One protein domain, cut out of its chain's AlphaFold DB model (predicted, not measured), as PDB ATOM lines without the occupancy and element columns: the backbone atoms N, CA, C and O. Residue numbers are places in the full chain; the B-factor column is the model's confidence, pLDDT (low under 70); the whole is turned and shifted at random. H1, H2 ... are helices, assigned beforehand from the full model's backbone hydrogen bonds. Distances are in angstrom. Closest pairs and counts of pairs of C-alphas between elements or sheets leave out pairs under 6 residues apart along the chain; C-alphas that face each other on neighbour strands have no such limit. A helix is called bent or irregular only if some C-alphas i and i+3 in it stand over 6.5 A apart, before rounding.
ATOM      1  N   CYS A 134     -44.757 -16.953  20.652       80.25
ATOM      2  CA  CYS A 134     -45.198 -16.168  21.788       80.25
ATOM      3  C   CYS A 134     -46.723 -16.106  21.805       80.25
ATOM      4  O   CYS A 134     -47.334 -15.688  20.817       80.25
ATOM      5  N   LYS A 135     -47.322 -16.427  22.958       78.75
ATOM      6  CA  LYS A 135     -48.766 -16.291  23.198       78.75
ATOM      7  C   LYS A 135     -49.279 -14.889  22.849       78.75
ATOM      8  O   LYS A 135     -50.351 -14.756  22.276       78.75
ATOM      9  N   TYR A 136     -48.495 -13.859  23.165       76.62
ATOM     10  CA  TYR A 136     -48.868 -12.458  22.956       76.62
ATOM     11  C   TYR A 136     -48.537 -11.930  21.550       76.62
ATOM     12  O   TYR A 136     -48.908 -10.805  21.227       76.62
ATOM     13  N   GLY A 137     -47.840 -12.702  20.703       73.44
ATOM     14  CA  GLY A 137     -47.542 -12.315  19.318       73.44
ATOM     15  C   GLY A 137     -46.998 -10.881  19.182       73.44
ATOM     16  O   GLY A 137     -46.060 -10.485  19.870       73.44
ATOM     17  N   TYR A 138     -47.597 -10.066  18.313       70.88
ATOM     18  CA  TYR A 138     -47.203  -8.658  18.126       70.88
ATOM     19  C   TYR A 138     -47.518  -7.741  19.322       70.88
ATOM     20  O   TYR A 138     -46.908  -6.679  19.470       70.88
ATOM     21  N   ALA A 139     -48.446  -8.144  20.191       71.69
ATOM     22  CA  ALA A 139     -48.815  -7.420  21.404       71.69
ATOM     23  C   ALA A 139     -47.897  -7.736  22.597       71.69
ATOM     24  O   ALA A 139     -48.123  -7.239  23.692       71.69
ATOM     25  N   CYS A 140     -46.841  -8.538  22.411       78.31
ATOM     26  CA  CYS A 140     -45.900  -8.815  23.490       78.31
ATOM     27  C   CYS A 140     -45.149  -7.544  23.922       78.31
ATOM     28  O   CYS A 140     -44.272  -7.050  23.209       78.31
ATOM     29  N   GLU A 141     -45.434  -7.050  25.123       79.94
ATOM     30  CA  GLU A 141     -44.789  -5.860  25.695       79.94
ATOM     31  C   GLU A 141     -43.277  -6.043  25.873       79.94
ATOM     32  O   GLU A 141     -42.500  -5.177  25.480       79.94
ATOM     33  N   ARG A 142     -42.842  -7.225  26.332       78.88
ATOM     34  CA  ARG A 142     -41.421  -7.610  26.459       78.88
ATOM     35  C   ARG A 142     -40.706  -7.755  25.102       78.88
ATOM     36  O   ARG A 142     -39.489  -7.852  25.003       78.88
ATOM     37  N   ARG A 143     -41.451  -7.793  23.995       77.12
ATOM     38  CA  ARG A 143     -40.862  -7.654  22.656       77.12
ATOM     39  C   ARG A 143     -40.693  -6.180  22.287       77.12
ATOM     40  O   ARG A 143     -39.689  -5.837  21.670       77.12
ATOM     41  N   ARG A 144     -41.674  -5.334  22.620       73.75
ATOM     42  CA  ARG A 144     -41.683  -3.906  22.259       73.75
ATOM     43  C   ARG A 144     -40.684  -3.085  23.075       73.75
ATOM     44  O   ARG A 144     -39.997  -2.261  22.490       73.75
ATOM     45  N   LYS A 145     -40.587  -3.333  24.384       77.19
ATOM     46  CA  LYS A 145     -39.731  -2.559  25.295       77.19
ATOM     47  C   LYS A 145     -38.244  -2.856  25.090       77.19
ATOM     48  O   LYS A 145     -37.446  -1.941  24.961       77.19
ATOM     49  N   ASP A 146     -37.884  -4.134  25.059       72.50
ATOM     50  CA  ASP A 146     -36.495  -4.580  25.209       72.50
ATOM     51  C   ASP A 146     -36.112  -5.743  24.280       72.50
ATOM     52  O   ASP A 146     -34.987  -6.233  24.337       72.50
ATOM     53  N   ARG A 147     -37.027  -6.200  23.405       74.50
ATOM     54  CA  ARG A 147     -36.839  -7.366  22.509       74.50
ATOM     55  C   ARG A 147     -36.317  -8.620  23.233       74.50
ATOM     56  O   ARG A 147     -35.818  -9.535  22.581       74.50
ATOM     57  N   SER A 148     -36.480  -8.688  24.555       76.38
ATOM     58  CA  SER A 148     -35.923  -9.735  25.419       76.38
ATOM     59  C   SER A 148     -36.856 -10.933  25.557       76.38
ATOM     60  O   SER A 148     -36.515 -11.936  26.184       76.38
ATOM     61  N   CYS A 149     -38.062 -10.843  24.986       80.19
ATOM     62  CA  CYS A 149     -39.015 -11.929  25.070       80.19
ATOM     63  C   CYS A 149     -38.447 -13.184  24.378       80.19
ATOM     64  O   CYS A 149     -38.156 -13.152  23.179       80.19
ATOM     65  N   PRO A 150     -38.314 -14.299  25.114       77.69
ATOM     66  CA  PRO A 150     -37.597 -15.475  24.634       77.69
ATOM     67  C   PRO A 150     -38.372 -16.285  23.594       77.69
ATOM     68  O   PRO A 150     -37.813 -17.148  22.925       77.69
ATOM     69  N   PHE A 151     -39.671 -16.034  23.468       78.75
ATOM     70  CA  PHE A 151     -40.529 -16.737  22.530       78.75
ATOM     71  C   PHE A 151     -40.426 -16.140  21.122       78.75
ATOM     72  O   PHE A 151     -40.071 -14.976  20.920       78.75
ATOM     73  N   ALA A 152     -40.757 -16.941  20.115       77.00
ATOM     74  CA  ALA A 152     -40.762 -16.508  18.731       77.00
ATOM     75  C   ALA A 152     -41.934 -15.554  18.476       77.00
ATOM     76  O   ALA A 152     -43.093 -15.879  18.722       77.00
ATOM     77  N   HIS A 153     -41.644 -14.373  17.939       73.44
ATOM     78  CA  HIS A 153     -42.669 -13.425  17.526       73.44
ATOM     79  C   HIS A 153     -42.768 -13.403  16.005       73.44
ATOM     80  O   HIS A 153     -41.741 -13.531  15.327       73.44
ATOM     81  N   PRO A 154     -43.975 -13.208  15.466       67.25
ATOM     82  CA  PRO A 154     -44.151 -13.011  14.039       67.25
ATOM     83  C   PRO A 154     -43.409 -11.739  13.579       67.25
ATOM     84  O   PRO A 154     -43.245 -10.765  14.322       67.25
ATOM     85  N   LEU A 155     -42.852 -11.792  12.369       69.31
ATOM     86  CA  LEU A 155     -41.998 -10.735  11.834       69.31
ATOM     87  C   LEU A 155     -42.862  -9.559  11.363       69.31
ATOM     88  O   LEU A 155     -43.876  -9.745  10.693       69.31
ATOM     89  N   VAL A 156     -42.469  -8.339  11.717       76.00
ATOM     90  CA  VAL A 156     -43.129  -7.107  11.247       76.00
ATOM     91  C   VAL A 156     -42.994  -7.020   9.728       76.00
ATOM     92  O   VAL A 156     -41.934  -7.360   9.209       76.00
ATOM     93  N   ALA A 157     -44.041  -6.594   9.022       78.31
ATOM     94  CA  ALA A 157     -44.019  -6.445   7.571       78.31
ATOM     95  C   ALA A 157     -42.889  -5.514   7.115       78.31
ATOM     96  O   ALA A 157     -42.702  -4.421   7.646       78.31
ATOM     97  N   CYS A 158     -42.138  -5.948   6.107       84.19
ATOM     98  CA  CYS A 158     -41.197  -5.092   5.408       84.19
ATOM     99  C   CYS A 158     -41.985  -4.046   4.627       84.19
ATOM    100  O   CYS A 158     -42.844  -4.409   3.824       84.19
ATOM    101  N   ARG A 159     -41.641  -2.763   4.793       82.25
ATOM    102  CA  ARG A 159     -42.283  -1.660   4.060       82.25
ATOM    103  C   ARG A 159     -42.214  -1.838   2.540       82.25
ATOM    104  O   ARG A 159     -43.144  -1.480   1.836       82.25
ATOM    105  N   PHE A 160     -41.126  -2.429   2.048       83.94
ATOM    106  CA  PHE A 160     -40.909  -2.685   0.621       83.94
ATOM    107  C   PHE A 160     -41.468  -4.037   0.147       83.94
ATOM    108  O   PHE A 160     -41.410  -4.344  -1.041       83.94
ATOM    109  N   GLY A 161     -41.974  -4.875   1.063       81.12
ATOM    110  CA  GLY A 161     -42.563  -6.177   0.749       81.12
ATOM    111  C   GLY A 161     -41.720  -7.001  -0.231       81.12
ATOM    112  O   GLY A 161     -40.516  -7.189  -0.061       81.12
ATOM    113  N   LYS A 162     -42.344  -7.481  -1.304       83.81
ATOM    114  CA  LYS A 162     -41.677  -8.309  -2.320       83.81
ATOM    115  C   LYS A 162     -40.548  -7.593  -3.086       83.81
ATOM    116  O   LYS A 162     -39.661  -8.275  -3.586       83.81
ATOM    117  N   GLU A 163     -40.559  -6.262  -3.130       86.69
ATOM    118  CA  GLU A 163     -39.632  -5.412  -3.903       86.69
ATOM    119  C   GLU A 163     -38.445  -4.929  -3.060       86.69
ATOM    120  O   GLU A 163     -37.605  -4.144  -3.505       86.69
ATOM    121  N   CYS A 164     -38.339  -5.407  -1.819       88.25
ATOM    122  CA  CYS A 164     -37.215  -5.087  -0.961       88.25
ATOM    123  C   CYS A 164     -35.900  -5.579  -1.582       88.25
ATOM    124  O   CYS A 164     -35.607  -6.774  -1.591       88.25
ATOM    125  N   ARG A 165     -35.041  -4.649  -2.005       87.06
ATOM    126  CA  ARG A 165     -33.699  -4.973  -2.523       87.06
ATOM    127  C   ARG A 165     -32.815  -5.682  -1.488       87.06
ATOM    128  O   ARG A 165     -31.995  -6.520  -1.842       87.06
ATOM    129  N   LYS A 166     -33.044  -5.426  -0.192       84.00
ATOM    130  CA  LYS A 166     -32.357  -6.105   0.926       84.00
ATOM    131  C   LYS A 166     -32.882  -7.528   1.195       84.00
ATOM    132  O   LYS A 166     -32.271  -8.243   1.985       84.00
ATOM    133  N   LYS A 167     -33.979  -7.960   0.547       79.94
ATOM    134  CA  LYS A 167     -34.502  -9.338   0.631       79.94
ATOM    135  C   LYS A 167     -33.559 -10.331  -0.044       79.94
ATOM    136  O   LYS A 167     -33.247 -11.350   0.558       79.94
ATOM    137  N   ALA A 168     -33.088 -10.018  -1.254       75.69
ATOM    138  CA  ALA A 168     -32.180 -10.882  -2.019       75.69
ATOM    139  C   ALA A 168     -30.836 -11.103  -1.301       75.69
ATOM    140  O   ALA A 168     -30.239 -12.166  -1.408       75.69
ATOM    141  N   LEU A 169     -30.409 -10.112  -0.517       78.56
ATOM    142  CA  LEU A 169     -29.181 -10.132   0.279       78.56
ATOM    143  C   LEU A 169     -29.361 -10.757   1.676       78.56
ATOM    144  O   LEU A 169     -28.405 -10.802   2.443       78.56
ATOM    145  N   GLY A 170     -30.577 -11.164   2.067       72.88
ATOM    146  CA  GLY A 170     -30.860 -11.708   3.405       72.88
ATOM    147  C   GLY A 170     -30.644 -10.728   4.572       72.88
ATOM    148  O   GLY A 170     -30.748 -11.120   5.730       72.88
ATOM    149  N   ALA A 171     -30.368  -9.452   4.285       78.19
ATOM    150  CA  ALA A 171     -30.024  -8.426   5.270       78.19
ATOM    151  C   ALA A 171     -31.249  -7.707   5.864       78.19
ATOM    152  O   ALA A 171     -31.131  -6.910   6.793       78.19
ATOM    153  N   CYS A 172     -32.442  -7.934   5.309       77.00
ATOM    154  CA  CYS A 172     -33.663  -7.303   5.790       77.00
ATOM    155  C   CYS A 172     -34.265  -8.085   6.969       77.00
ATOM    156  O   CYS A 172     -34.711  -9.219   6.809       77.00
ATOM    157  N   ALA A 173     -34.329  -7.445   8.140       75.75
ATOM    158  CA  ALA A 173     -34.863  -8.022   9.380       75.75
ATOM    159  C   ALA A 173     -36.406  -8.133   9.425       75.75
ATOM    160  O   ALA A 173     -36.966  -8.608  10.416       75.75
ATOM    161  N   PHE A 174     -37.100  -7.677   8.380       79.56
ATOM    162  CA  PHE A 174     -38.559  -7.626   8.308       79.56
ATOM    163  C   PHE A 174     -39.148  -8.782   7.479       79.56
ATOM    164  O   PHE A 174     -38.483  -9.391   6.642       79.56
ATOM    165  N   SER A 175     -40.428  -9.079   7.706       79.75
ATOM    166  CA  SER A 175     -41.198 -10.091   6.982       79.75
ATOM    167  C   SER A 175     -41.465  -9.665   5.544       79.75
ATOM    168  O   SER A 175     -42.018  -8.596   5.305       79.75
ATOM    169  N   HIS A 176     -41.169 -10.544   4.592       82.06
ATOM    170  CA  HIS A 176     -41.600 -10.401   3.196       82.06
ATOM    171  C   HIS A 176     -42.731 -11.380   2.845       82.06
ATOM    172  O   HIS A 176     -42.973 -11.633   1.665       82.06
ATOM    173  N   ALA A 177     -43.376 -11.974   3.856       81.62
ATOM    174  CA  ALA A 177     -44.552 -12.809   3.662       81.62
ATOM    175  C   ALA A 177     -45.733 -11.968   3.134       81.62
ATOM    176  O   ALA A 177     -45.741 -10.747   3.317       81.62
ATOM    177  N   PRO A 178     -46.744 -12.588   2.503       84.38
ATOM    178  CA  PRO A 178     -47.968 -11.889   2.120       84.38
ATOM    179  C   PRO A 178     -48.631 -11.210   3.331       84.38
ATOM    180  O   PRO A 178     -48.500 -11.718   4.450       84.38
ATOM    181  N   PRO A 179     -49.332 -10.077   3.143       82.12
ATOM    182  CA  PRO A 179     -49.985  -9.375   4.241       82.12
ATOM    183  C   PRO A 179     -51.066 -10.245   4.889       82.12
ATOM    184  O   PRO A 179     -51.789 -10.983   4.217       82.12
ATOM    185  N   CYS A 180     -51.181 -10.164   6.212       85.56
ATOM    186  CA  CYS A 180     -52.220 -10.866   6.945       85.56
ATOM    187  C   CYS A 180     -53.575 -10.242   6.627       85.56
ATOM    188  O   CYS A 180     -53.746  -9.032   6.760       85.56
ATOM    189  N   ARG A 181     -54.566 -11.076   6.298       87.75
ATOM    190  CA  ARG A 181     -55.947 -10.626   6.070       87.75
ATOM    191  C   ARG A 181     -56.548  -9.908   7.283       87.75
ATOM    192  O   ARG A 181     -57.340  -8.993   7.115       87.75
ATOM    193  N   HIS A 182     -56.150 -10.303   8.490       85.06
ATOM    194  CA  HIS A 182     -56.594  -9.677   9.738       85.06
ATOM    195  C   HIS A 182     -55.736  -8.462  10.131       85.06
ATOM    196  O   HIS A 182     -55.952  -7.881  11.188       85.06
ATOM    197  N   GLY A 183     -54.749  -8.080   9.308       77.94
ATOM    198  CA  GLY A 183     -53.907  -6.908   9.523       77.94
ATOM    199  C   GLY A 183     -53.359  -6.850  10.943       77.94
ATOM    200  O   GLY A 183     -52.709  -7.778  11.406       77.94
ATOM    201  N   TRP A 184     -53.645  -5.764  11.643       75.31
ATOM    202  CA  TRP A 184     -53.221  -5.557  13.021       75.31
ATOM    203  C   TRP A 184     -54.047  -6.292  14.076       75.31
ATOM    204  O   TRP A 184     -53.531  -6.642  15.134       75.31
ATOM    205  N   SER A 185     -55.330  -6.528  13.807       76.19
ATOM    206  CA  SER A 185     -56.245  -7.197  14.736       76.19
ATOM    207  C   SER A 185     -56.093  -8.720  14.717       76.19
ATOM    208  O   SER A 185     -56.851  -9.433  15.373       76.19
ATOM    209  N   CYS A 186     -55.097  -9.240  13.992       77.62
ATOM    210  CA  CYS A 186     -54.764 -10.652  13.996       77.62
ATOM    211  C   CYS A 186     -54.367 -11.120  15.404       77.62
ATOM    212  O   CYS A 186     -53.257 -10.879  15.879       77.62
ATOM    213  N   SER A 187     -55.266 -11.859  16.048       76.94
ATOM    214  CA  SER A 187     -55.051 -12.477  17.358       76.94
ATOM    215  C   SER A 187     -54.400 -13.861  17.274       76.94
ATOM    216  O   SER A 187     -54.163 -14.493  18.301       76.94
ATOM    217  N   ARG A 188     -54.100 -14.356  16.062       75.25
ATOM    218  CA  ARG A 188     -53.574 -15.710  15.863       75.25
ATOM    219  C   ARG A 188     -52.096 -15.783  16.279       75.25
ATOM    220  O   ARG A 188     -51.245 -15.207  15.590       75.25
ATOM    221  N   PRO A 189     -51.752 -16.515  17.358       67.69
ATOM    222  CA  PRO A 189     -50.363 -16.666  17.772       67.69
ATOM    223  C   PRO A 189     -49.586 -17.427  16.690       67.69
ATOM    224  O   PRO A 189     -50.060 -18.426  16.152       67.69
ATOM    225  N   GLY A 190     -48.400 -16.929  16.335       65.44
ATOM    226  CA  GLY A 190     -47.565 -17.547  15.298       65.44
ATOM    227  C   GLY A 190     -48.065 -17.365  13.857       65.44
ATOM    228  O   GLY A 190     -47.676 -18.139  12.988       65.44
ATOM    229  N   CYS A 191     -48.909 -16.365  13.579       75.75
ATOM    230  CA  CYS A 191     -49.320 -16.043  12.212       75.75
ATOM    231  C   CYS A 191     -48.094 -15.808  11.302       75.75
ATOM    232  O   CYS A 191     -47.238 -14.975  11.597       75.75
ATOM    233  N   THR A 192     -48.006 -16.555  10.198       75.62
ATOM    234  CA  THR A 192     -46.868 -16.531   9.258       75.62
ATOM    235  C   THR A 192     -46.944 -15.393   8.241       75.62
ATOM    236  O   THR A 192     -45.973 -15.133   7.531       75.62
ATOM    237  N   PHE A 193     -48.082 -14.703   8.176       82.62
ATOM    238  CA  PHE A 193     -48.301 -13.553   7.309       82.62
ATOM    239  C   PHE A 193     -47.634 -12.285   7.865       82.62
ATOM    240  O   PHE A 193     -47.326 -12.178   9.053       82.62
ATOM    241  N   ALA A 194     -47.397 -11.304   7.003       80.06
ATOM    242  CA  ALA A 194     -46.827 -10.018   7.380       80.06
ATOM    243  C   ALA A 194     -47.900  -9.102   7.989       80.06
ATOM    244  O   ALA A 194     -48.986  -8.960   7.436       80.06
ATOM    245  N   HIS A 195     -47.602  -8.473   9.125       78.12
ATOM    246  CA  HIS A 195     -48.516  -7.543   9.803       78.12
ATOM    247  C   HIS A 195     -47.868  -6.155   9.856       78.12
ATOM    248  O   HIS A 195     -46.641  -6.085  10.016       78.12
ATOM    249  N   PRO A 196     -48.643  -5.065   9.713       74.12
ATOM    250  CA  PRO A 196     -48.102  -3.714   9.808       74.12
ATOM    251  C   PRO A 196     -47.447  -3.487  11.177       74.12
ATOM    252  O   PRO A 196     -47.885  -4.035  12.191       74.12
ATOM    253  N   ALA A 197     -46.354  -2.721  11.201       67.94
ATOM    254  CA  ALA A 197     -45.744  -2.299  12.454       67.94
ATOM    255  C   ALA A 197     -46.714  -1.364  13.180       67.94
ATOM    256  O   ALA A 197     -47.198  -0.422  12.561       67.94
ATOM    257  N   GLN A 198     -46.952  -1.585  14.475       63.62
ATOM    258  CA  GLN A 198     -47.399  -0.497  15.339       63.62
ATOM    259  C   GLN A 198     -46.335   0.582  15.301       63.62
ATOM    260  O   GLN A 198     -45.239   0.363  15.813       63.62
ATOM    261  N   GLU A 199     -46.655   1.710  14.678       54.19
ATOM    262  CA  GLU A 199     -45.957   2.963  14.899       54.19
ATOM    263  C   GLU A 199     -46.131   3.324  16.375       54.19
ATOM    264  O   GLU A 199     -47.109   3.914  16.809       54.19
TER     265      GLU A 199
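This is residues 134 to 199 of the 239 residues of an uncharacterized protein of Cyanidiococcus yangmingshanensis (UniProt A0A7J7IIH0). With little regular structure, the domain is three looping lobes of chain: residues 134 to 153 with the small helix H1, residues 157 to 176 with the small helix H2 at the opposite end of the longest axis, and residues 178 to 194, a loop to one side. The printed part has 66 residues, with two named helices, H1 then H2, and no named strand. The class is all helix, though named elements hold only 8 residues. The whole is compact, with a radius of gyration of the C-alphas of 11.9 A and spans of 31 by 26 by 20 A.

H1, residues 141 to 144, begins at C-alpha 141 (-44.789, -5.860, 25.695) and measures 5.0 A. H2, residues 165 to 168, measures 6.1 A and ends at C-alpha 168 (-32.180, -10.882, -2.019). H2 is neither bent nor irregular, but only just: C-alphas 165 and 168 are 6.1 A apart.

H1 and H2 are apart. Both are too short for an O i to N i+4 pair; of one O i to N i+3 pair each, H1 has 1 within hydrogen-bond range and H2 has 0.

The C-alphas farthest apart, of Lys 135 and Arg 165, are 31.9 A apart. The printed part has no cut. The link from H1 to H2 is long, 20 residues. Residues 169 to 199 hold no named element. Mean pLDDT of the printed part is 77.4; residues 154 to 155, 189 to 190 and 197 to 199 are under 70.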